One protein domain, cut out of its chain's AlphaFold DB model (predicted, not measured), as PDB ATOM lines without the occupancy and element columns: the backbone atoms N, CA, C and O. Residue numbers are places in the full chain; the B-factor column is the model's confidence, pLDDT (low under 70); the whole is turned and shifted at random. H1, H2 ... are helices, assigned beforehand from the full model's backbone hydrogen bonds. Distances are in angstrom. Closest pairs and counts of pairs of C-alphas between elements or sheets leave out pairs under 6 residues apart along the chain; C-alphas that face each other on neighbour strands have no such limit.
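What this domain is: This is residues 180 to 247 of the 247 residues of an uncharacterized protein of Kalanchoe fedtschenkoi (UniProt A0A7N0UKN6). One long helix, H3, has a small head at its first part, where two short helices, H1 and H2, sit together with H1 against H3; the rest of H3 sticks out as a long arm, with residues 229 to 247 standing free. H2 packs on H1 and stays apart from H3, and residues 207 to 212, of which 211 and 212 belong to H3, also stand free. The printed part has 68 residues with three named helices, in the order H1, H2, H3 along the chain, and no named strand; the class is all helix. The whole is extended, with a radius of gyration of the C-alphas of 17.2 A, and it spans 59 by 23 by 12 A, a length made by the arm of H3.

Where its parts are: Find C-alpha 211 at (8.849, -18.765, -6.882); there H3 begins, and it runs through residues 211 to 245, 51.0 A from first to last C-alpha, to C-alpha 245 at (21.059, -59.647, 21.035). Go back to C-alpha 186 at (5.142, -29.557, -3.260) for the first residue of H1, residues 186 to 192, which is 10.1 A long. H2 follows as residues 197 to 204, 10.9 A long.

How they stand to each other: Begin at H3 and look at residues 214 to 221, the part of it that alone touches H1. The closest C-alphas of the two are those of Ala 186 and Ser 218, 4.5 A apart. The lines of H1 and H3 stand about perpendicular at 72 degrees, only just past a steep tilt. Move on from H1 to H2, which it touches; the closest C-alphas, those of Leu 190 and Phe 199, are 5.3 A apart. H1 and H2 run opposite ways at a steep tilt of 53 degrees. H2 and H3 are apart, though they follow each other in the chain. In H1, H2 and H3, every pair of O i and N i+4 is within hydrogen-bond range.

The domain as a whole: Look for the two C-alphas farthest apart at Gln 208 and Cys 247, 58.9 A from each other. Without the stretches that stand free, the body has 43 residues and spans 26 by 20 by 12 A. The printed part has no cut; it ends at residue 247, the chain's last. The link from H1 to H2 is tight, with 4 residues, and the link from H2 to H3 is short, with 6. In the B-factor column the mean pLDDT of the printed part is 75.2; the model's confidence is low, under 70, at residues 180 to 189, 191 to 193, 195, 211 to 212 and 246 to 247.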
ATOM      1  N   ASP A 180       2.115 -35.583  11.063       50.56
ATOM      2  CA  ASP A 180       3.198 -36.543  10.738       50.56
ATOM      3  C   ASP A 180       3.048 -37.399   9.462       50.56
ATOM      4  O   ASP A 180       3.909 -38.235   9.184       50.56
ATOM      5  N   ASP A 181       2.052 -37.173   8.607       51.16
ATOM      6  CA  ASP A 181       1.893 -37.988   7.392       51.16
ATOM      7  C   ASP A 181       1.955 -37.149   6.105       51.16
ATOM      8  O   ASP A 181       1.204 -36.185   5.987       51.16
ATOM      9  N   ILE A 182       2.818 -37.529   5.133       53.69
ATOM     10  CA  ILE A 182       2.557 -37.674   3.667       53.69
ATOM     11  C   ILE A 182       3.820 -37.482   2.760       53.69
ATOM     12  O   ILE A 182       4.722 -36.704   3.055       53.69
ATOM     13  N   GLU A 183       3.819 -38.204   1.619       55.59
ATOM     14  CA  GLU A 183       4.812 -38.384   0.524       55.59
ATOM     15  C   GLU A 183       4.517 -37.522  -0.769       55.59
ATOM     16  O   GLU A 183       3.564 -36.744  -0.761       55.59
ATOM     17  N   PRO A 184       5.307 -37.532  -1.886       58.75
ATOM     18  CA  PRO A 184       6.070 -36.349  -2.294       58.75
ATOM     19  C   PRO A 184       5.622 -35.641  -3.593       58.75
ATOM     20  O   PRO A 184       5.631 -36.200  -4.686       58.75
ATOM     21  N   SER A 185       5.359 -34.341  -3.466       61.22
ATOM     22  CA  SER A 185       5.643 -33.227  -4.396       61.22
ATOM     23  C   SER A 185       5.100 -31.966  -3.714       61.22
ATOM     24  O   SER A 185       4.140 -32.077  -2.963       61.22
ATOM     25  N   ALA A 186       5.653 -30.768  -3.927       61.78
ATOM     26  CA  ALA A 186       5.142 -29.557  -3.260       61.78
ATOM     27  C   ALA A 186       3.636 -29.331  -3.513       61.78
ATOM     28  O   ALA A 186       2.899 -28.914  -2.623       61.78
ATOM     29  N   GLN A 187       3.168 -29.685  -4.713       60.06
ATOM     30  CA  GLN A 187       1.758 -29.635  -5.081       60.06
ATOM     31  C   GLN A 187       0.963 -30.798  -4.467       60.06
ATOM     32  O   GLN A 187      -0.112 -30.567  -3.922       60.06
ATOM     33  N   ALA A 188       1.514 -32.016  -4.482       66.62
ATOM     34  CA  ALA A 188       0.888 -33.193  -3.869       66.62
ATOM     35  C   ALA A 188       0.781 -33.064  -2.336       66.62
ATOM     36  O   ALA A 188      -0.179 -33.529  -1.732       66.62
ATOM     37  N   PHE A 189       1.729 -32.362  -1.714       69.62
ATOM     38  CA  PHE A 189       1.757 -32.037  -0.293       69.62
ATOM     39  C   PHE A 189       0.628 -31.073   0.087       69.62
ATOM     40  O   PHE A 189      -0.073 -31.294   1.075       69.62
ATOM     41  N   LEU A 190       0.407 -30.029  -0.719       70.25
ATOM     42  CA  LEU A 190      -0.734 -29.128  -0.536       70.25
ATOM     43  C   LEU A 190      -2.073 -29.839  -0.806       70.25
ATOM     44  O   LEU A 190      -3.043 -29.606  -0.090       70.25
ATOM     45  N   GLU A 191      -2.126 -30.711  -1.816       69.50
ATOM     46  CA  GLU A 191      -3.323 -31.478  -2.185       69.50
ATOM     47  C   GLU A 191      -3.722 -32.490  -1.102       69.50
ATOM     48  O   GLU A 191      -4.898 -32.615  -0.758       69.50
ATOM     49  N   ALA A 192      -2.754 -33.165  -0.487       67.00
ATOM     50  CA  ALA A 192      -3.025 -34.108   0.590       67.00
ATOM     51  C   ALA A 192      -3.502 -33.421   1.886       67.00
ATOM     52  O   ALA A 192      -4.295 -33.992   2.636       67.00
ATOM     53  N   ASN A 193      -3.102 -32.162   2.096       67.56
ATOM     54  CA  ASN A 193      -3.495 -31.330   3.238       67.56
ATOM     55  C   ASN A 193      -4.663 -30.371   2.931       67.56
ATOM     56  O   ASN A 193      -4.984 -29.496   3.735       67.56
ATOM     57  N   ILE A 194      -5.368 -30.553   1.806       70.50
ATOM     58  CA  ILE A 194      -6.419 -29.636   1.318       70.50
ATOM     59  C   ILE A 194      -7.600 -29.446   2.286       70.50
ATOM     60  O   ILE A 194      -8.369 -28.495   2.150       70.50
ATOM     61  N   LYS A 195      -7.760 -30.349   3.263       69.88
ATOM     62  CA  LYS A 195      -8.786 -30.264   4.316       69.88
ATOM     63  C   LYS A 195      -8.551 -29.091   5.271       69.88
ATOM     64  O   LYS A 195      -9.484 -28.680   5.954       69.88
ATOM     65  N   GLN A 196      -7.329 -28.566   5.315       72.69
ATOM     66  CA  GLN A 196      -6.962 -27.404   6.105       72.69
ATOM     67  C   GLN A 196      -7.012 -26.142   5.231       72.69
ATOM     68  O   GLN A 196      -6.461 -26.086   4.128       72.69
ATOM     69  N   GLU A 197      -7.687 -25.109   5.740       74.81
ATOM     70  CA  GLU A 197      -7.961 -23.855   5.028       74.81
ATOM     71  C   GLU A 197      -6.724 -23.205   4.358       74.81
ATOM     72  O   GLU A 197      -6.829 -22.877   3.166       74.81
ATOM     73  N   PRO A 198      -5.545 -23.078   5.019       72.62
ATOM     74  CA  PRO A 198      -4.382 -22.416   4.418       72.62
ATOM     75  C   PRO A 198      -3.776 -23.204   3.247       72.62
ATOM     76  O   PRO A 198      -3.407 -22.610   2.231       72.62
ATOM     77  N   PHE A 199      -3.755 -24.538   3.326       73.81
ATOM     78  CA  PHE A 199      -3.253 -25.413   2.262       73.81
ATOM     79  C   PHE A 199      -4.167 -25.381   1.035       73.81
ATOM     80  O   PHE A 199      -3.680 -25.333  -0.094       73.81
ATOM     81  N   SER A 200      -5.489 -25.303   1.238       75.12
ATOM     82  CA  SER A 200      -6.452 -25.176   0.135       75.12
ATOM     83  C   SER A 200      -6.296 -23.854  -0.632       75.12
ATOM     84  O   SER A 200      -6.350 -23.834  -1.867       75.12
ATOM     85  N   LYS A 201      -6.050 -22.744   0.087       76.94
ATOM     86  CA  LYS A 201      -5.906 -21.410  -0.512       76.94
ATOM     87  C   LYS A 201      -4.583 -21.303  -1.279       76.94
ATOM     88  O   LYS A 201      -4.589 -20.812  -2.409       76.94
ATOM     89  N   LEU A 202      -3.495 -21.856  -0.731       78.94
ATOM     90  CA  LEU A 202      -2.193 -21.952  -1.406       78.94
ATOM     91  C   LEU A 202      -2.223 -22.891  -2.619       78.94
ATOM     92  O   LEU A 202      -1.680 -22.541  -3.664       78.94
ATOM     93  N   HIS A 203      -2.917 -24.030  -2.534       77.94
ATOM     94  CA  HIS A 203      -3.095 -24.936  -3.673       77.94
ATOM     95  C   HIS A 203      -3.846 -24.253  -4.827       77.94
ATOM     96  O   HIS A 203      -3.439 -24.335  -5.984       77.94
ATOM     97  N   ARG A 204      -4.919 -23.506  -4.524       79.88
ATOM     98  CA  ARG A 204      -5.704 -22.780  -5.539       79.88
ATOM     99  C   ARG A 204      -4.906 -21.664  -6.216       79.88
ATOM    100  O   ARG A 204      -5.121 -21.397  -7.397       79.88
ATOM    101  N   MET A 205      -4.011 -21.010  -5.479       79.50
ATOM    102  CA  MET A 205      -3.184 -19.911  -5.983       79.50
ATOM    103  C   MET A 205      -1.820 -20.370  -6.509       79.50
ATOM    104  O   MET A 205      -1.032 -19.521  -6.902       79.50
ATOM    105  N   TRP A 206      -1.549 -21.680  -6.580       78.06
ATOM    106  CA  TRP A 206      -0.225 -22.247  -6.867       78.06
ATOM    107  C   TRP A 206       0.505 -21.583  -8.042       78.06
ATOM    108  O   TRP A 206       1.639 -21.140  -7.889       78.06
ATOM    109  N   ASN A 207      -0.168 -21.426  -9.186       75.25
ATOM    110  CA  ASN A 207       0.404 -20.834 -10.407       75.25
ATOM    111  C   ASN A 207       0.627 -19.309 -10.336       75.25
ATOM    112  O   ASN A 207       1.178 -18.729 -11.268       75.25
ATOM    113  N   GLN A 208       0.157 -18.660  -9.271       74.81
ATOM    114  CA  GLN A 208       0.267 -17.222  -9.007       74.81
ATOM    115  C   GLN A 208       1.198 -16.918  -7.820       74.81
ATOM    116  O   GLN A 208       1.468 -15.751  -7.553       74.81
ATOM    117  N   LEU A 209       1.688 -17.946  -7.112       75.19
ATOM    118  CA  LEU A 209       2.616 -17.787  -5.991       75.19
ATOM    119  C   LEU A 209       3.992 -17.328  -6.470       75.19
ATOM    120  O   LEU A 209       4.447 -17.692  -7.561       75.19
ATOM    121  N   LYS A 210       4.701 -16.585  -5.616       77.75
ATOM    122  CA  LYS A 210       6.100 -16.249  -5.875       77.75
ATOM    123  C   LYS A 210       6.930 -17.541  -5.940       77.75
ATOM    124  O   LYS A 210       6.715 -18.459  -5.142       77.75
ATOM    125  N   PRO A 211       7.950 -17.612  -6.816       69.88
ATOM    126  CA  PRO A 211       8.849 -18.765  -6.882       69.88
ATOM    127  C   PRO A 211       9.521 -19.095  -5.539       69.88
ATOM    128  O   PRO A 211       9.774 -20.259  -5.241       69.88
ATOM    129  N   SER A 212       9.778 -18.086  -4.697       66.81
ATOM    130  CA  SER A 212      10.295 -18.261  -3.334       66.81
ATOM    131  C   SER A 212       9.327 -19.034  -2.434       66.81
ATOM    132  O   SER A 212       9.745 -19.943  -1.727       66.81
ATOM    133  N   THR A 213       8.032 -18.731  -2.504       75.00
ATOM    134  CA  THR A 213       6.957 -19.386  -1.742       75.00
ATOM    135  C   THR A 213       6.782 -20.835  -2.181       75.00
ATOM    136  O   THR A 213       6.757 -21.738  -1.349       75.00
ATOM    137  N   GLN A 214       6.766 -21.087  -3.494       72.88
ATOM    138  CA  GLN A 214       6.747 -22.447  -4.043       72.88
ATOM    139  C   GLN A 214       7.980 -23.255  -3.602       72.88
ATOM    140  O   GLN A 214       7.866 -24.437  -3.267       72.88
ATOM    141  N   ARG A 215       9.158 -22.615  -3.548       73.44
ATOM    142  CA  ARG A 215      10.401 -23.238  -3.071       73.44
ATOM    143  C   ARG A 215      10.352 -23.553  -1.579       73.44
ATOM    144  O   ARG A 215      10.779 -24.636  -1.199       73.44
ATOM    145  N   ILE A 216       9.795 -22.674  -0.747       75.62
ATOM    146  CA  ILE A 216       9.615 -22.945   0.687       75.62
ATOM    147  C   ILE A 216       8.650 -24.117   0.903       75.62
ATOM    148  O   ILE A 216       8.960 -25.015   1.677       75.62
ATOM    149  N   ILE A 217       7.536 -24.178   0.167       77.88
ATOM    150  CA  ILE A 217       6.597 -25.313   0.238       77.88
ATOM    151  C   ILE A 217       7.270 -26.618  -0.228       77.88
ATOM    152  O   ILE A 217       7.046 -27.674   0.358       77.88
ATOM    153  N   SER A 218       8.148 -26.546  -1.234       74.75
ATOM    154  CA  SER A 218       8.945 -27.697  -1.687       74.75
ATOM    155  C   SER A 218       9.927 -28.176  -0.616       74.75
ATOM    156  O   SER A 218       9.986 -29.369  -0.334       74.75
ATOM    157  N   LEU A 219      10.641 -27.249   0.029       76.06
ATOM    158  CA  LEU A 219      11.559 -27.556   1.128       76.06
ATOM    159  C   LEU A 219      10.827 -28.145   2.338       76.06
ATOM    160  O   LEU A 219      11.338 -29.052   2.982       76.06
ATOM    161  N   ILE A 220       9.618 -27.665   2.628       77.69
ATOM    162  CA  ILE A 220       8.755 -28.210   3.678       77.69
ATOM    163  C   ILE A 220       8.370 -29.668   3.374       77.69
ATOM    164  O   ILE A 220       8.460 -30.521   4.257       77.69
ATOM    165  N   ALA A 221       7.995 -29.968   2.128       75.31
ATOM    166  CA  ALA A 221       7.682 -31.332   1.706       75.31
ATOM    167  C   ALA A 221       8.914 -32.258   1.781       75.31
ATOM    168  O   ALA A 221       8.811 -33.395   2.241       75.31
ATOM    169  N   GLU A 222      10.094 -31.773   1.379       75.06
ATOM    170  CA  GLU A 222      11.355 -32.519   1.502       75.06
ATOM    171  C   GLU A 222      11.754 -32.760   2.964       75.06
ATOM    172  O   GLU A 222      12.140 -33.873   3.319       75.06
ATOM    173  N   MET A 223      11.608 -31.752   3.829       79.69
ATOM    174  CA  MET A 223      11.875 -31.866   5.264       79.69
ATOM    175  C   MET A 223      11.004 -32.952   5.906       79.69
ATOM    176  O   MET A 223      11.516 -33.776   6.663       79.69
ATOM    177  N   LYS A 224       9.709 -32.999   5.569       76.94
ATOM    178  CA  LYS A 224       8.794 -34.027   6.082       76.94
ATOM    179  C   LYS A 224       9.137 -35.430   5.591       76.94
ATOM    180  O   LYS A 224       9.120 -36.371   6.381       76.94
ATOM    181  N   LYS A 225       9.543 -35.573   4.329       78.00
ATOM    182  CA  LYS A 225      10.037 -36.854   3.808       78.00
ATOM    183  C   LYS A 225      11.259 -37.354   4.590       78.00
ATOM    184  O   LYS A 225      11.307 -38.516   4.985       78.00
ATOM    185  N   LEU A 226      12.226 -36.473   4.846       82.44
ATOM    186  CA  LEU A 226      13.430 -36.813   5.612       82.44
ATOM    187  C   LEU A 226      13.116 -37.204   7.064       82.44
ATOM    188  O   LEU A 226      13.765 -38.094   7.613       82.44
ATOM    189  N   GLU A 227      12.122 -36.570   7.686       78.69
ATOM    190  CA  GLU A 227      11.647 -36.923   9.029       78.69
ATOM    191  C   GLU A 227      11.076 -38.353   9.077       78.69
ATOM    192  O   GLU A 227      11.438 -39.130   9.964       78.69
ATOM    193  N   GLN A 228      10.279 -38.745   8.080       79.62
ATOM    194  CA  GLN A 228       9.751 -40.110   7.972       79.62
ATOM    195  C   GLN A 228      10.849 -41.150   7.714       79.62
ATOM    196  O   GLN A 228      10.868 -42.207   8.350       79.62
ATOM    197  N   ASP A 229      11.787 -40.855   6.811       80.50
ATOM    198  CA  ASP A 229      12.913 -41.749   6.520       80.50
ATOM    199  C   ASP A 229      13.800 -41.949   7.761       80.50
ATOM    200  O   ASP A 229      14.221 -43.073   8.051       80.50
ATOM    201  N   LYS A 230      14.016 -40.894   8.561       86.94
ATOM    202  CA  LYS A 230      14.711 -40.979   9.853       86.94
ATOM    203  C   LYS A 230      14.005 -41.929  10.824       86.94
ATOM    204  O   LYS A 230      14.680 -42.738  11.461       86.94
ATOM    205  N   GLU A 231      12.681 -41.851  10.956       85.12
ATOM    206  CA  GLU A 231      11.949 -42.726  11.879       85.12
ATOM    207  C   GLU A 231      11.947 -44.187  11.398       85.12
ATOM    208  O   GLU A 231      12.180 -45.101  12.191       85.12
ATOM    209  N   ARG A 232      11.825 -44.426  10.084       86.56
ATOM    210  CA  ARG A 232      11.998 -45.768   9.491       86.56
ATOM    211  C   ARG A 232      13.382 -46.350   9.793       86.56
ATOM    212  O   ARG A 232      13.487 -47.507  10.197       86.56
ATOM    213  N   LEU A 233      14.444 -45.555   9.638       90.62
ATOM    214  CA  LEU A 233      15.809 -45.978   9.968       90.62
ATOM    215  C   LEU A 233      15.972 -46.285  11.459       90.62
ATOM    216  O   LEU A 233      16.644 -47.253  11.810       90.62
ATOM    217  N   ARG A 234      15.333 -45.504  12.334       92.25
ATOM    218  CA  ARG A 234      15.343 -45.739  13.781       92.25
ATOM    219  C   ARG A 234      14.702 -47.076  14.151       92.25
ATOM    220  O   ARG A 234      15.273 -47.812  14.954       92.25
ATOM    221  N   ILE A 235      13.556 -47.401  13.547       90.50
ATOM    222  CA  ILE A 235      12.881 -48.694  13.732       90.50
ATOM    223  C   ILE A 235      13.787 -49.833  13.252       90.50
ATOM    224  O   ILE A 235      14.024 -50.771  14.007       90.50
ATOM    225  N   ASN A 236      14.354 -49.723  12.046       90.81
ATOM    226  CA  ASN A 236      15.237 -50.751  11.489       90.81
ATOM    227  C   ASN A 236      16.487 -50.983  12.346       90.81
ATOM    228  O   ASN A 236      16.877 -52.129  12.561       90.81
ATOM    229  N   LEU A 237      17.099 -49.912  12.863       88.69
ATOM    230  CA  LEU A 237      18.237 -50.009  13.775       88.69
ATOM    231  C   LEU A 237      17.848 -50.752  15.057       88.69
ATOM    232  O   LEU A 237      18.558 -51.661  15.473       88.69
ATOM    233  N   HIS A 238      16.702 -50.411  15.653       89.31
ATOM    234  CA  HIS A 238      16.216 -51.098  16.846       89.31
ATOM    235  C   HIS A 238      15.950 -52.589  16.585       89.31
ATOM    236  O   HIS A 238      16.324 -53.430  17.401       89.31
ATOM    237  N   THR A 239      15.356 -52.931  15.439       89.69
ATOM    238  CA  THR A 239      15.155 -54.326  15.024       89.69
ATOM    239  C   THR A 239      16.488 -55.062  14.879       89.69
ATOM    240  O   THR A 239      16.646 -56.131  15.466       89.69
ATOM    241  N   ALA A 240      17.474 -54.472  14.199       87.56
ATOM    242  CA  ALA A 240      18.801 -55.066  14.035       87.56
ATOM    243  C   ALA A 240      19.529 -55.264  15.382       87.56
ATOM    244  O   ALA A 240      20.137 -56.307  15.617       87.56
ATOM    245  N   GLU A 241      19.423 -54.309  16.312       86.75
ATOM    246  CA  GLU A 241      19.982 -54.434  17.668       86.75
ATOM    247  C   GLU A 241      19.325 -55.546  18.503       86.75
ATOM    248  O   GLU A 241      19.968 -56.109  19.396       86.75
ATOM    249  N   VAL A 242      18.039 -55.829  18.278       87.88
ATOM    250  CA  VAL A 242      17.320 -56.935  18.929       87.88
ATOM    251  C   VAL A 242      17.729 -58.273  18.321       87.88
ATOM    252  O   VAL A 242      17.950 -59.225  19.065       87.88
ATOM    253  N   GLU A 243      17.873 -58.352  16.998       84.88
ATOM    254  CA  GLU A 243      18.330 -59.560  16.303       84.88
ATOM    255  C   GLU A 243      19.744 -59.963  16.740       84.88
ATOM    256  O   GLU A 243      19.949 -61.113  17.118       84.88
ATOM    257  N   VAL A 244      20.683 -59.011  16.824       81.12
ATOM    258  CA  VAL A 244      22.052 -59.265  17.316       81.12
ATOM    259  C   VAL A 244      22.074 -59.715  18.780       81.12
ATOM    260  O   VAL A 244      22.911 -60.527  19.154       81.12
ATOM    261  N   ARG A 245      21.158 -59.223  19.625       75.94
ATOM    262  CA  ARG A 245      21.059 -59.647  21.035       75.94
ATOM    263  C   ARG A 245      20.470 -61.046  21.227       75.94
ATOM    264  O   ARG A 245      20.642 -61.614  22.302       75.94
ATOM    265  N   ASN A 246      19.733 -61.551  20.239       68.06
ATOM    266  CA  ASN A 246      19.075 -62.857  20.277       68.06
ATOM    267  C   ASN A 246      19.867 -63.954  19.533       68.06
ATOM    268  O   ASN A 246      19.409 -65.100  19.501       68.06
ATOM    269  N   CYS A 247      21.018 -63.613  18.944       56.25
ATOM    270  CA  CYS A 247      22.029 -64.541  18.433       56.25
ATOM    271  C   CYS A 247      23.123 -64.779  19.482       56.25
ATOM    272  O   CYS A 247      23.634 -65.921  19.513       56.25
TER     273      CYS A 247